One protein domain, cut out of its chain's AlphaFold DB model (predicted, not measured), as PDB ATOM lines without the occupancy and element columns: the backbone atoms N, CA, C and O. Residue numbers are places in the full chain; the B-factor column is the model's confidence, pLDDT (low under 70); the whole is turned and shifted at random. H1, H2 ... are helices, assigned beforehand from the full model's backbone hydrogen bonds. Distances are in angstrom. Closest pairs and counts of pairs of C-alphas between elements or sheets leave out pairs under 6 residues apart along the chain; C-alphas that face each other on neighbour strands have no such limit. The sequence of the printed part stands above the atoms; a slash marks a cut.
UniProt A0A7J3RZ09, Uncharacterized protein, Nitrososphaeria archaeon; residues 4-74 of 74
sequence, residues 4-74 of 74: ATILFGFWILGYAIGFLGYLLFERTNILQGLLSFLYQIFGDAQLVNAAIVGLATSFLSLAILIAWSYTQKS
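What this domain is: This is residues 4 to 74 of the 74 residues of an uncharacterized protein of Nitrososphaeria archaeon (UniProt A0A7J3RZ09). Picture a long, flat, open triangle: two long helices, H1 and H3, run opposite ways and come near each other toward residues 7 and 67, while the shorter helix H2 closes the wide end between them. The middle of this frame is empty and the contacts are few. The printed part has 71 residues, with three named helices in the order H1, H2, H3 and no named strand; its class is all helix. It is loose, with a radius of gyration of the C-alphas of 16.0 A, and spans 49 by 25 by 12 A.

How they stand to each other: Start with H1, residues 4 to 26, and go on to H2, residues 30 to 42: they are close but not clearly touching, and about perpendicular at 84 degrees. Their closest C-alphas, those of Phe 25 and Leu 31, are 6.4 A apart. Next comes H3, residues 45 to 72, which touches H2 with residues 45 to 48 alone; the closest C-alphas, of Tyr 39 and Ala 45, are 6.0 A apart. H2 and H3 run opposite ways at a steep tilt of 67 degrees, only just short of about perpendicular. Look back to H1: it is close to H3 but not clearly touching, with the closest C-alphas, of Leu 7 and Ala 67, 7.5 A apart. These two run opposite ways at a shallow tilt of 24 degrees. In H1, H2 and H3 every O i to N i+4 pair is within hydrogen-bond range.

Where its parts are: Find C-alpha 4 at (31.577, 44.145, -5.759); from there H1 runs 32.8 A to C-alpha 26. H2 begins at C-alpha 30, at (19.921, 31.965, 27.424), and measures 18.0 A. H3 runs 40.4 A from C-alpha 45 to C-alpha 72 at (37.533, 55.217, 0.128).

The domain as a whole: The C-alphas farthest apart, of Gln 40 and Ser 74, are 48.8 A apart. Residues 15 to 34 and 53 to 59 stand free. Both links are tight, and the printed part has no cut. Look for pLDDT under 70 at residues 24 to 31 and 71 to 74; the mean of the printed part is 75.6.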
ATOM      1  N   ALA A   4      32.792  44.956  -5.853       71.62
ATOM      2  CA  ALA A   4      31.577  44.145  -5.759       71.62
ATOM      3  C   ALA A   4      31.782  42.806  -5.025       71.62
ATOM      4  O   ALA A   4      30.940  42.411  -4.228       71.62
ATOM      5  N   THR A   5      32.916  42.127  -5.235       74.50
ATOM      6  CA  THR A   5      33.229  40.848  -4.573       74.50
ATOM      7  C   THR A   5      33.419  41.027  -3.067       74.50
ATOM      8  O   THR A   5      32.988  40.184  -2.287       74.50
ATOM      9  N   ILE A   6      34.024  42.143  -2.652       76.62
ATOM     10  CA  ILE A   6      34.246  42.462  -1.236       76.62
ATOM     11  C   ILE A   6      32.910  42.748  -0.539       76.62
ATOM     12  O   ILE A   6      32.639  42.189   0.520       76.62
ATOM     13  N   LEU A   7      32.046  43.562  -1.157       72.88
ATOM     14  CA  LEU A   7      30.712  43.864  -0.627       72.88
ATOM     15  C   LEU A   7      29.841  42.608  -0.510       72.88
ATOM     16  O   LEU A   7      29.180  42.412   0.507       72.88
ATOM     17  N   PHE A   8      29.890  41.730  -1.512       78.56
ATOM     18  CA  PHE A   8      29.174  40.457  -1.474       78.56
ATOM     19  C   PHE A   8      29.709  39.534  -0.368       78.56
ATOM     20  O   PHE A   8      28.930  38.891   0.332       78.56
ATOM     21  N   GLY A   9      31.027  39.527  -0.138       77.94
ATOM     22  CA  GLY A   9      31.653  38.800   0.967       77.94
ATOM     23  C   GLY A   9      31.196  39.287   2.345       77.94
ATOM     24  O   GLY A   9      30.841  38.471   3.193       77.94
ATOM     25  N   PHE A  10      31.132  40.605   2.560       77.50
ATOM     26  CA  PHE A  10      30.601  41.176   3.805       77.50
ATOM     27  C   PHE A  10      29.114  40.878   4.000       77.50
ATOM     28  O   PHE A  10      28.693  40.587   5.118       77.50
ATOM     29  N   TRP A  11      28.330  40.909   2.923       75.94
ATOM     30  CA  TRP A  11      26.913  40.564   2.976       75.94
ATOM     31  C   TRP A  11      26.700  39.101   3.399       75.94
ATOM     32  O   TRP A  11      25.929  38.839   4.323       75.94
ATOM     33  N   ILE A  12      27.450  38.160   2.811       80.50
ATOM     34  CA  ILE A  12      27.410  36.742   3.205       80.50
ATOM     35  C   ILE A  12      27.873  36.554   4.655       80.50
ATOM     36  O   ILE A  12      27.251  35.796   5.394       80.50
ATOM     37  N   LEU A  13      28.934  37.246   5.083       78.19
ATOM     38  CA  LEU A  13      29.415  37.184   6.467       78.19
ATOM     39  C   LEU A  13      28.363  37.681   7.464       78.19
ATOM     40  O   LEU A  13      28.122  37.018   8.470       78.19
ATOM     41  N   GLY A  14      27.703  38.805   7.175       78.56
ATOM     42  CA  GLY A  14      26.616  39.327   8.006       78.56
ATOM     43  C   GLY A  14      25.434  38.361   8.090       78.56
ATOM     44  O   GLY A  14      24.934  38.098   9.184       78.56
ATOM     45  N   TYR A  15      25.040  37.768   6.958       78.19
ATOM     46  CA  TYR A  15      24.010  36.729   6.918       78.19
ATOM     47  C   TYR A  15      24.404  35.505   7.754       78.19
ATOM     48  O   TYR A  15      23.618  35.047   8.579       78.19
ATOM     49  N   ALA A  16      25.631  35.002   7.596       79.44
ATOM     50  CA  ALA A  16      26.119  33.836   8.325       79.44
ATOM     51  C   ALA A  16      26.173  34.085   9.839       79.44
ATOM     52  O   ALA A  16      25.730  33.239  10.610       79.44
ATOM     53  N   ILE A  17      26.657  35.253  10.269       80.88
ATOM     54  CA  ILE A  17      26.693  35.634  11.688       80.88
ATOM     55  C   ILE A  17      25.273  35.743  12.254       80.88
ATOM     56  O   ILE A  17      25.006  35.197  13.322       80.88
ATOM     57  N   GLY A  18      24.349  36.392  11.538       77.75
ATOM     58  CA  GLY A  18      22.952  36.505  11.965       77.75
ATOM     59  C   GLY A  18      22.247  35.149  12.051       77.75
ATOM     60  O   GLY A  18      21.558  34.868  13.029       77.75
ATOM     61  N   PHE A  19      22.471  34.282  11.064       78.62
ATOM     62  CA  PHE A  19      21.887  32.945  10.995       78.62
ATOM     63  C   PHE A  19      22.435  32.005  12.079       78.62
ATOM     64  O   PHE A  19      21.669  31.316  12.753       78.62
ATOM     65  N   LEU A  20      23.754  32.000  12.293       76.25
ATOM     66  CA  LEU A  20      24.387  31.227  13.366       76.25
ATOM     67  C   LEU A  20      23.993  31.751  14.744       76.25
ATOM     68  O   LEU A  20      23.742  30.949  15.640       76.25
ATOM     69  N   GLY A  21      23.893  33.075  14.892       75.50
ATOM     70  CA  GLY A  21      23.322  33.708  16.071       75.50
ATOM     71  C   GLY A  21      21.938  33.137  16.352       75.50
ATOM     72  O   GLY A  21      21.747  32.518  17.390       75.50
ATOM     73  N   TYR A  22      21.009  33.254  15.401       73.50
ATOM     74  CA  TYR A  22      19.651  32.724  15.535       73.50
ATOM     75  C   TYR A  22      19.625  31.242  15.953       73.50
ATOM     76  O   TYR A  22      18.958  30.906  16.923       73.50
ATOM     77  N   LEU A  23      20.405  30.367  15.306       73.56
ATOM     78  CA  LEU A  23      20.432  28.932  15.634       73.56
ATOM     79  C   LEU A  23      21.001  28.617  17.027       73.56
ATOM     80  O   LEU A  23      20.477  27.750  17.731       73.56
ATOM     81  N   LEU A  24      22.084  29.287  17.429       67.38
ATOM     82  CA  LEU A  24      22.677  29.125  18.764       67.38
ATOM     83  C   LEU A  24      21.716  29.614  19.853       67.38
ATOM     84  O   LEU A  24      21.604  29.011  20.923       67.38
ATOM     85  N   PHE A  25      21.003  30.691  19.548       67.12
ATOM     86  CA  PHE A  25      20.047  31.331  20.432       67.12
ATOM     87  C   PHE A  25      18.716  30.587  20.541       67.12
ATOM     88  O   PHE A  25      18.162  30.507  21.630       67.12
ATOM     89  N   GLU A  26      18.222  29.981  19.465       66.50
ATOM     90  CA  GLU A  26      16.996  29.177  19.485       66.50
ATOM     91  C   GLU A  26      17.167  27.911  20.340       66.50
ATOM     92  O   GLU A  26      16.259  27.509  21.066       66.50
ATOM     93  N   ARG A  27      18.358  27.295  20.320       60.75
ATOM     94  CA  ARG A  27      18.637  26.087  21.117       60.75
ATOM     95  C   ARG A  27      18.889  26.346  22.594       60.75
ATOM     96  O   ARG A  27      18.895  25.396  23.378       60.75
ATOM     97  N   THR A  28      19.142  27.587  22.987       63.19
ATOM     98  CA  THR A  28      19.521  27.912  24.355       63.19
ATOM     99  C   THR A  28      18.560  28.956  24.914       63.19
ATOM    100  O   THR A  28      18.532  30.098  24.474       63.19
ATOM    101  N   ASN A  29      17.808  28.613  25.968       69.69
ATOM    102  CA  ASN A  29      16.955  29.559  26.719       69.69
ATOM    103  C   ASN A  29      17.730  30.751  27.341       69.69
ATOM    104  O   ASN A  29      17.170  31.544  28.095       69.69
ATOM    105  N   ILE A  30      19.017  30.892  27.025       69.75
ATOM    106  CA  ILE A  30      19.921  31.965  27.424       69.75
ATOM    107  C   ILE A  30      19.348  33.328  27.045       69.75
ATOM    108  O   ILE A  30      19.425  34.245  27.853       69.75
ATOM    109  N   LEU A  31      18.726  33.469  25.870       68.69
ATOM    110  CA  LEU A  31      18.139  34.750  25.460       68.69
ATOM    111  C   LEU A  31      16.960  35.151  26.340       68.69
ATOM    112  O   LEU A  31      16.859  36.312  26.720       68.69
ATOM    113  N   GLN A  32      16.111  34.191  26.712       70.75
ATOM    114  CA  GLN A  32      15.006  34.449  27.635       70.75
ATOM    115  C   GLN A  32      15.523  34.787  29.035       70.75
ATOM    116  O   GLN A  32      15.047  35.741  29.637       70.75
ATOM    117  N   GLY A  33      16.546  34.080  29.527       75.06
ATOM    118  CA  GLY A  33      17.173  34.387  30.816       75.06
ATOM    119  C   GLY A  33      17.845  35.764  30.845       75.06
ATOM    120  O   GLY A  33      17.677  36.515  31.802       75.06
ATOM    121  N   LEU A  34      18.557  36.128  29.775       73.62
ATOM    122  CA  LEU A  34      19.206  37.430  29.636       73.62
ATOM    123  C   LEU A  34      18.175  38.560  29.505       73.62
ATOM    124  O   LEU A  34      18.335  39.605  30.131       73.62
ATOM    125  N   LEU A  35      17.102  38.343  28.738       74.44
ATOM    126  CA  LEU A  35      15.980  39.277  28.633       74.44
ATOM    127  C   LEU A  35      15.290  39.463  29.982       74.44
ATOM    128  O   LEU A  35      15.101  40.598  30.400       74.44
ATOM    129  N   SER A  36      14.971  38.385  30.701       77.44
ATOM    130  CA  SER A  36      14.388  38.470  32.045       77.44
ATOM    131  C   SER A  36      15.296  39.203  33.031       77.44
ATOM    132  O   SER A  36      14.801  40.004  33.818       77.44
ATOM    133  N   PHE A  37      16.612  38.989  32.965       78.94
ATOM    134  CA  PHE A  37      17.588  39.718  33.777       78.94
ATOM    135  C   PHE A  37      17.631  41.213  33.427       78.94
ATOM    136  O   PHE A  37      17.605  42.064  34.315       78.94
ATOM    137  N   LEU A  38      17.631  41.549  32.134       78.50
ATOM    138  CA  LEU A  38      17.567  42.936  31.669       78.50
ATOM    139  C   LEU A  38      16.256  43.608  32.096       78.50
ATOM    140  O   LEU A  38      16.282  44.724  32.607       78.50
ATOM    141  N   TYR A  39      15.119  42.923  31.961       82.31
ATOM    142  CA  TYR A  39      13.830  43.428  32.430       82.31
ATOM    143  C   TYR A  39      13.796  43.597  33.956       82.31
ATOM    144  O   TYR A  39      13.194  44.552  34.435       82.31
ATOM    145  N   GLN A  40      14.482  42.746  34.729       82.31
ATOM    146  CA  GLN A  40      14.624  42.920  36.180       82.31
ATOM    147  C   GLN A  40      15.451  44.153  36.561       82.31
ATOM    148  O   GLN A  40      15.115  44.825  37.532       82.31
ATOM    149  N   ILE A  41      16.524  44.452  35.823       80.38
ATOM    150  CA  ILE A  41      17.394  45.602  36.109       80.38
ATOM    151  C   ILE A  41      16.728  46.916  35.713       80.38
ATOM    152  O   ILE A  41      16.770  47.886  36.467       80.38
ATOM    153  N   PHE A  42      16.151  46.962  34.514       78.75
ATOM    154  CA  PHE A  42      15.638  48.204  33.942       78.75
ATOM    155  C   PHE A  42      14.158  48.440  34.248       78.75
ATOM    156  O   PHE A  42      13.692  49.565  34.096       78.75
ATOM    157  N   GLY A  43      13.409  47.412  34.664       80.75
ATOM    158  CA  GLY A  43      11.994  47.496  35.048       80.75
ATOM    159  C   GLY A  43      11.019  47.812  33.906       80.75
ATOM    160  O   GLY A  43       9.816  47.622  34.068       80.75
ATOM    161  N   ASP A  44      11.523  48.258  32.753       82.19
ATOM    162  CA  ASP A  44      10.741  48.705  31.606       82.19
ATOM    163  C   ASP A  44      11.111  47.912  30.344       82.19
ATOM    164  O   ASP A  44      12.254  47.915  29.868       82.19
ATOM    165  N   ALA A  45      10.111  47.233  29.780       78.94
ATOM    166  CA  ALA A  45      10.295  46.400  28.603       78.94
ATOM    167  C   ALA A  45      10.586  47.197  27.321       78.94
ATOM    168  O   ALA A  45      11.322  46.712  26.458       78.94
ATOM    169  N   GLN A  46      10.052  48.415  27.187       81.94
ATOM    170  CA  GLN A  46      10.350  49.285  26.049       81.94
ATOM    171  C   GLN A  46      11.804  49.742  26.083       81.94
ATOM    172  O   GLN A  46      12.460  49.731  25.043       81.94
ATOM    173  N   LEU A  47      12.323  50.090  27.261       81.38
ATOM    174  CA  LEU A  47      13.694  50.579  27.402       81.38
ATOM    175  C   LEU A  47      14.725  49.489  27.082       81.38
ATOM    176  O   LEU A  47      15.682  49.732  26.347       81.38
ATOM    177  N   VAL A  48      14.489  48.264  27.556       81.19
ATOM    178  CA  VAL A  48      15.333  47.101  27.239       81.19
ATOM    179  C   VAL A  48      15.286  46.772  25.748       81.19
ATOM    180  O   VAL A  48      16.334  46.584  25.131       81.19
ATOM    181  N   ASN A  49      14.097  46.760  25.138       78.94
ATOM    182  CA  ASN A  49      13.971  46.506  23.702       78.94
ATOM    183  C   ASN A  49      14.664  47.601  22.877       78.94
ATOM    184  O   ASN A  49      15.389  47.287  21.933       78.94
ATOM    185  N   ALA A  50      14.509  48.872  23.255       78.81
ATOM    186  CA  ALA A  50      15.191  49.990  22.610       78.81
ATOM    187  C   ALA A  50      16.719  49.886  22.743       78.81
ATOM    188  O   ALA A  50      17.430  50.121  21.767       78.81
ATOM    189  N   ALA A  51      17.230  49.476  23.907       77.44
ATOM    190  CA  ALA A  51      18.660  49.272  24.129       77.44
ATOM    191  C   ALA A  51      19.220  48.119  23.282       77.44
ATOM    192  O   ALA A  51      20.273  48.270  22.666       77.44
ATOM    193  N   ILE A  52      18.506  46.993  23.190       81.25
ATOM    194  CA  ILE A  52      18.913  45.843  22.368       81.25
ATOM    195  C   ILE A  52      18.923  46.219  20.882       81.25
ATOM    196  O   ILE A  52      19.901  45.954  20.180       81.25
ATOM    197  N   VAL A  53      17.863  46.873  20.402       81.00
ATOM    198  CA  VAL A  53      17.767  47.322  19.005       81.00
ATOM    199  C   VAL A  53      18.831  48.380  18.701       81.00
ATOM    200  O   VAL A  53      19.487  48.301  17.662       81.00
ATOM    201  N   GLY A  54      19.063  49.330  19.610       76.94
ATOM    202  CA  GLY A  54      20.110  50.348  19.495       76.94
ATOM    203  C   GLY A  54      21.515  49.744  19.454       76.94
ATOM    204  O   GLY A  54      22.333  50.107  18.609       76.94
ATOM    205  N   LEU A  55      21.785  48.752  20.305       76.62
ATOM    206  CA  LEU A  55      23.048  48.021  20.308       76.62
ATOM    207  C   LEU A  55      23.256  47.287  18.976       76.62
ATOM    208  O   LEU A  55      24.288  47.468  18.331       76.62
ATOM    209  N   ALA A  56      22.266  46.522  18.515       80.44
ATOM    210  CA  ALA A  56      22.342  45.796  17.248       80.44
ATOM    211  C   ALA A  56      22.556  46.737  16.047       80.44
ATOM    212  O   ALA A  56      23.416  46.494  15.197       80.44
ATOM    213  N   THR A  57      21.819  47.849  15.995       78.12
ATOM    214  CA  THR A  57      21.952  48.849  14.924       78.12
ATOM    215  C   THR A  57      23.286  49.594  14.971       78.12
ATOM    216  O   THR A  57      23.827  49.913  13.911       78.12
ATOM    217  N   SER A  58      23.877  49.808  16.151       77.75
ATOM    218  CA  SER A  58      25.220  50.391  16.269       77.75
ATOM    219  C   SER A  58      26.299  49.491  15.654       77.75
ATOM    220  O   SER A  58      27.139  49.982  14.901       77.75
ATOM    221  N   PHE A  59      26.230  48.171  15.869       77.38
ATOM    222  CA  PHE A  59      27.153  47.212  15.253       77.38
ATOM    223  C   PHE A  59      26.994  47.153  13.735       77.38
ATOM    224  O   PHE A  59      27.993  47.142  13.017       77.38
ATOM    225  N   LEU A  60      25.754  47.170  13.237       77.94
ATOM    226  CA  LEU A  60      25.490  47.249  11.798       77.94
ATOM    227  C   LEU A  60      26.056  48.539  11.197       77.94
ATOM    228  O   LEU A  60      26.746  48.493  10.180       77.94
ATOM    229  N   SER A  61      25.828  49.677  11.850       75.81
ATOM    230  CA  SER A  61      26.351  50.977  11.415       75.81
ATOM    231  C   SER A  61      27.880  50.984  11.381       75.81
ATOM    232  O   SER A  61      28.481  51.472  10.425       75.81
ATOM    233  N   LEU A  62      28.517  50.386  12.390       78.94
ATOM    234  CA  LEU A  62      29.968  50.262  12.484       78.94
ATOM    235  C   LEU A  62      30.530  49.341  11.389       78.94
ATOM    236  O   LEU A  62      31.513  49.696  10.745       78.94
ATOM    237  N   ALA A  63      29.874  48.214  11.100       76.88
ATOM    238  CA  ALA A  63      30.249  47.325   9.999       76.88
ATOM    239  C   ALA A  63      30.135  48.017   8.629       76.88
ATOM    240  O   ALA A  63      31.032  47.883   7.794       76.88
ATOM    241  N   ILE A  64      29.074  48.802   8.415       80.31
ATOM    242  CA  ILE A  64      28.884  49.601   7.197       80.31
ATOM    243  C   ILE A  64      29.983  50.661   7.073       80.31
ATOM    244  O   ILE A  64      30.581  50.791   6.006       80.31
ATOM    245  N   LEU A  65      30.290  51.389   8.151       78.75
ATOM    246  CA  LEU A  65      31.363  52.387   8.184       78.75
ATOM    247  C   LEU A  65      32.732  51.772   7.890       78.75
ATOM    248  O   LEU A  65      33.497  52.333   7.108       78.75
ATOM    249  N   ILE A  66      33.027  50.607   8.469       79.62
ATOM    250  CA  ILE A  66      34.259  49.866   8.191       79.62
ATOM    251  C   ILE A  66      34.308  49.486   6.710       79.62
ATOM    252  O   ILE A  66      35.282  49.817   6.034       79.62
ATOM    253  N   ALA A  67      33.254  48.862   6.178       76.12
ATOM    254  CA  ALA A  67      33.187  48.481   4.770       76.12
ATOM    255  C   ALA A  67      33.365  49.695   3.843       76.12
ATOM    256  O   ALA A  67      34.153  49.647   2.898       76.12
ATOM    257  N   TRP A  68      32.707  50.812   4.155       77.25
ATOM    258  CA  TRP A  68      32.842  52.064   3.418       77.25
ATOM    259  C   TRP A  68      34.255  52.654   3.513       77.25
ATOM    260  O   TRP A  68      34.807  53.079   2.497       77.25
ATOM    261  N   SER A  69      34.899  52.609   4.681       77.25
ATOM    262  CA  SER A  69      36.273  53.102   4.851       77.25
ATOM    263  C   SER A  69      37.269  52.374   3.939       77.25
ATOM    264  O   SER A  69      38.158  52.999   3.361       77.25
ATOM    265  N   TYR A  70      37.066  51.073   3.705       73.56
ATOM    266  CA  TYR A  70      37.863  50.302   2.750       73.56
ATOM    267  C   TYR A  70      37.563  50.657   1.286       73.56
ATOM    268  O   TYR A  70      38.431  50.476   0.436       73.56
ATOM    269  N   THR A  71      36.380  51.199   0.973       68.81
ATOM    270  CA  THR A  71      36.058  51.682  -0.385       68.81
ATOM    271  C   THR A  71      36.671  53.044  -0.717       68.81
ATOM    272  O   THR A  71      36.965  53.287  -1.885       68.81
ATOM    273  N   GLN A  72      36.896  53.900   0.285       64.94
ATOM    274  CA  GLN A  72      37.533  55.217   0.128       64.94
ATOM    275  C   GLN A  72      39.059  55.132  -0.013       64.94
ATOM    276  O   GLN A  72      39.688  56.049  -0.526       64.94
ATOM    277  N   LYS A  73      39.675  54.033   0.436       56.56
ATOM    278  CA  LYS A  73      41.134  53.849   0.420       56.56
ATOM    279  C   LYS A  73      41.690  53.372  -0.936       56.56
ATOM    280  O   LYS A  73      42.755  52.761  -0.971       56.56
ATOM    281  N   SER A  74      40.963  53.611  -2.026       49.09
ATOM    282  CA  SER A  74      41.280  53.172  -3.391       49.09
ATOM    283  C   SER A  74      41.344  54.335  -4.360       49.09
ATOM    284  O   SER A  74      40.561  55.288  -4.188       49.09
TER     285      SER A  74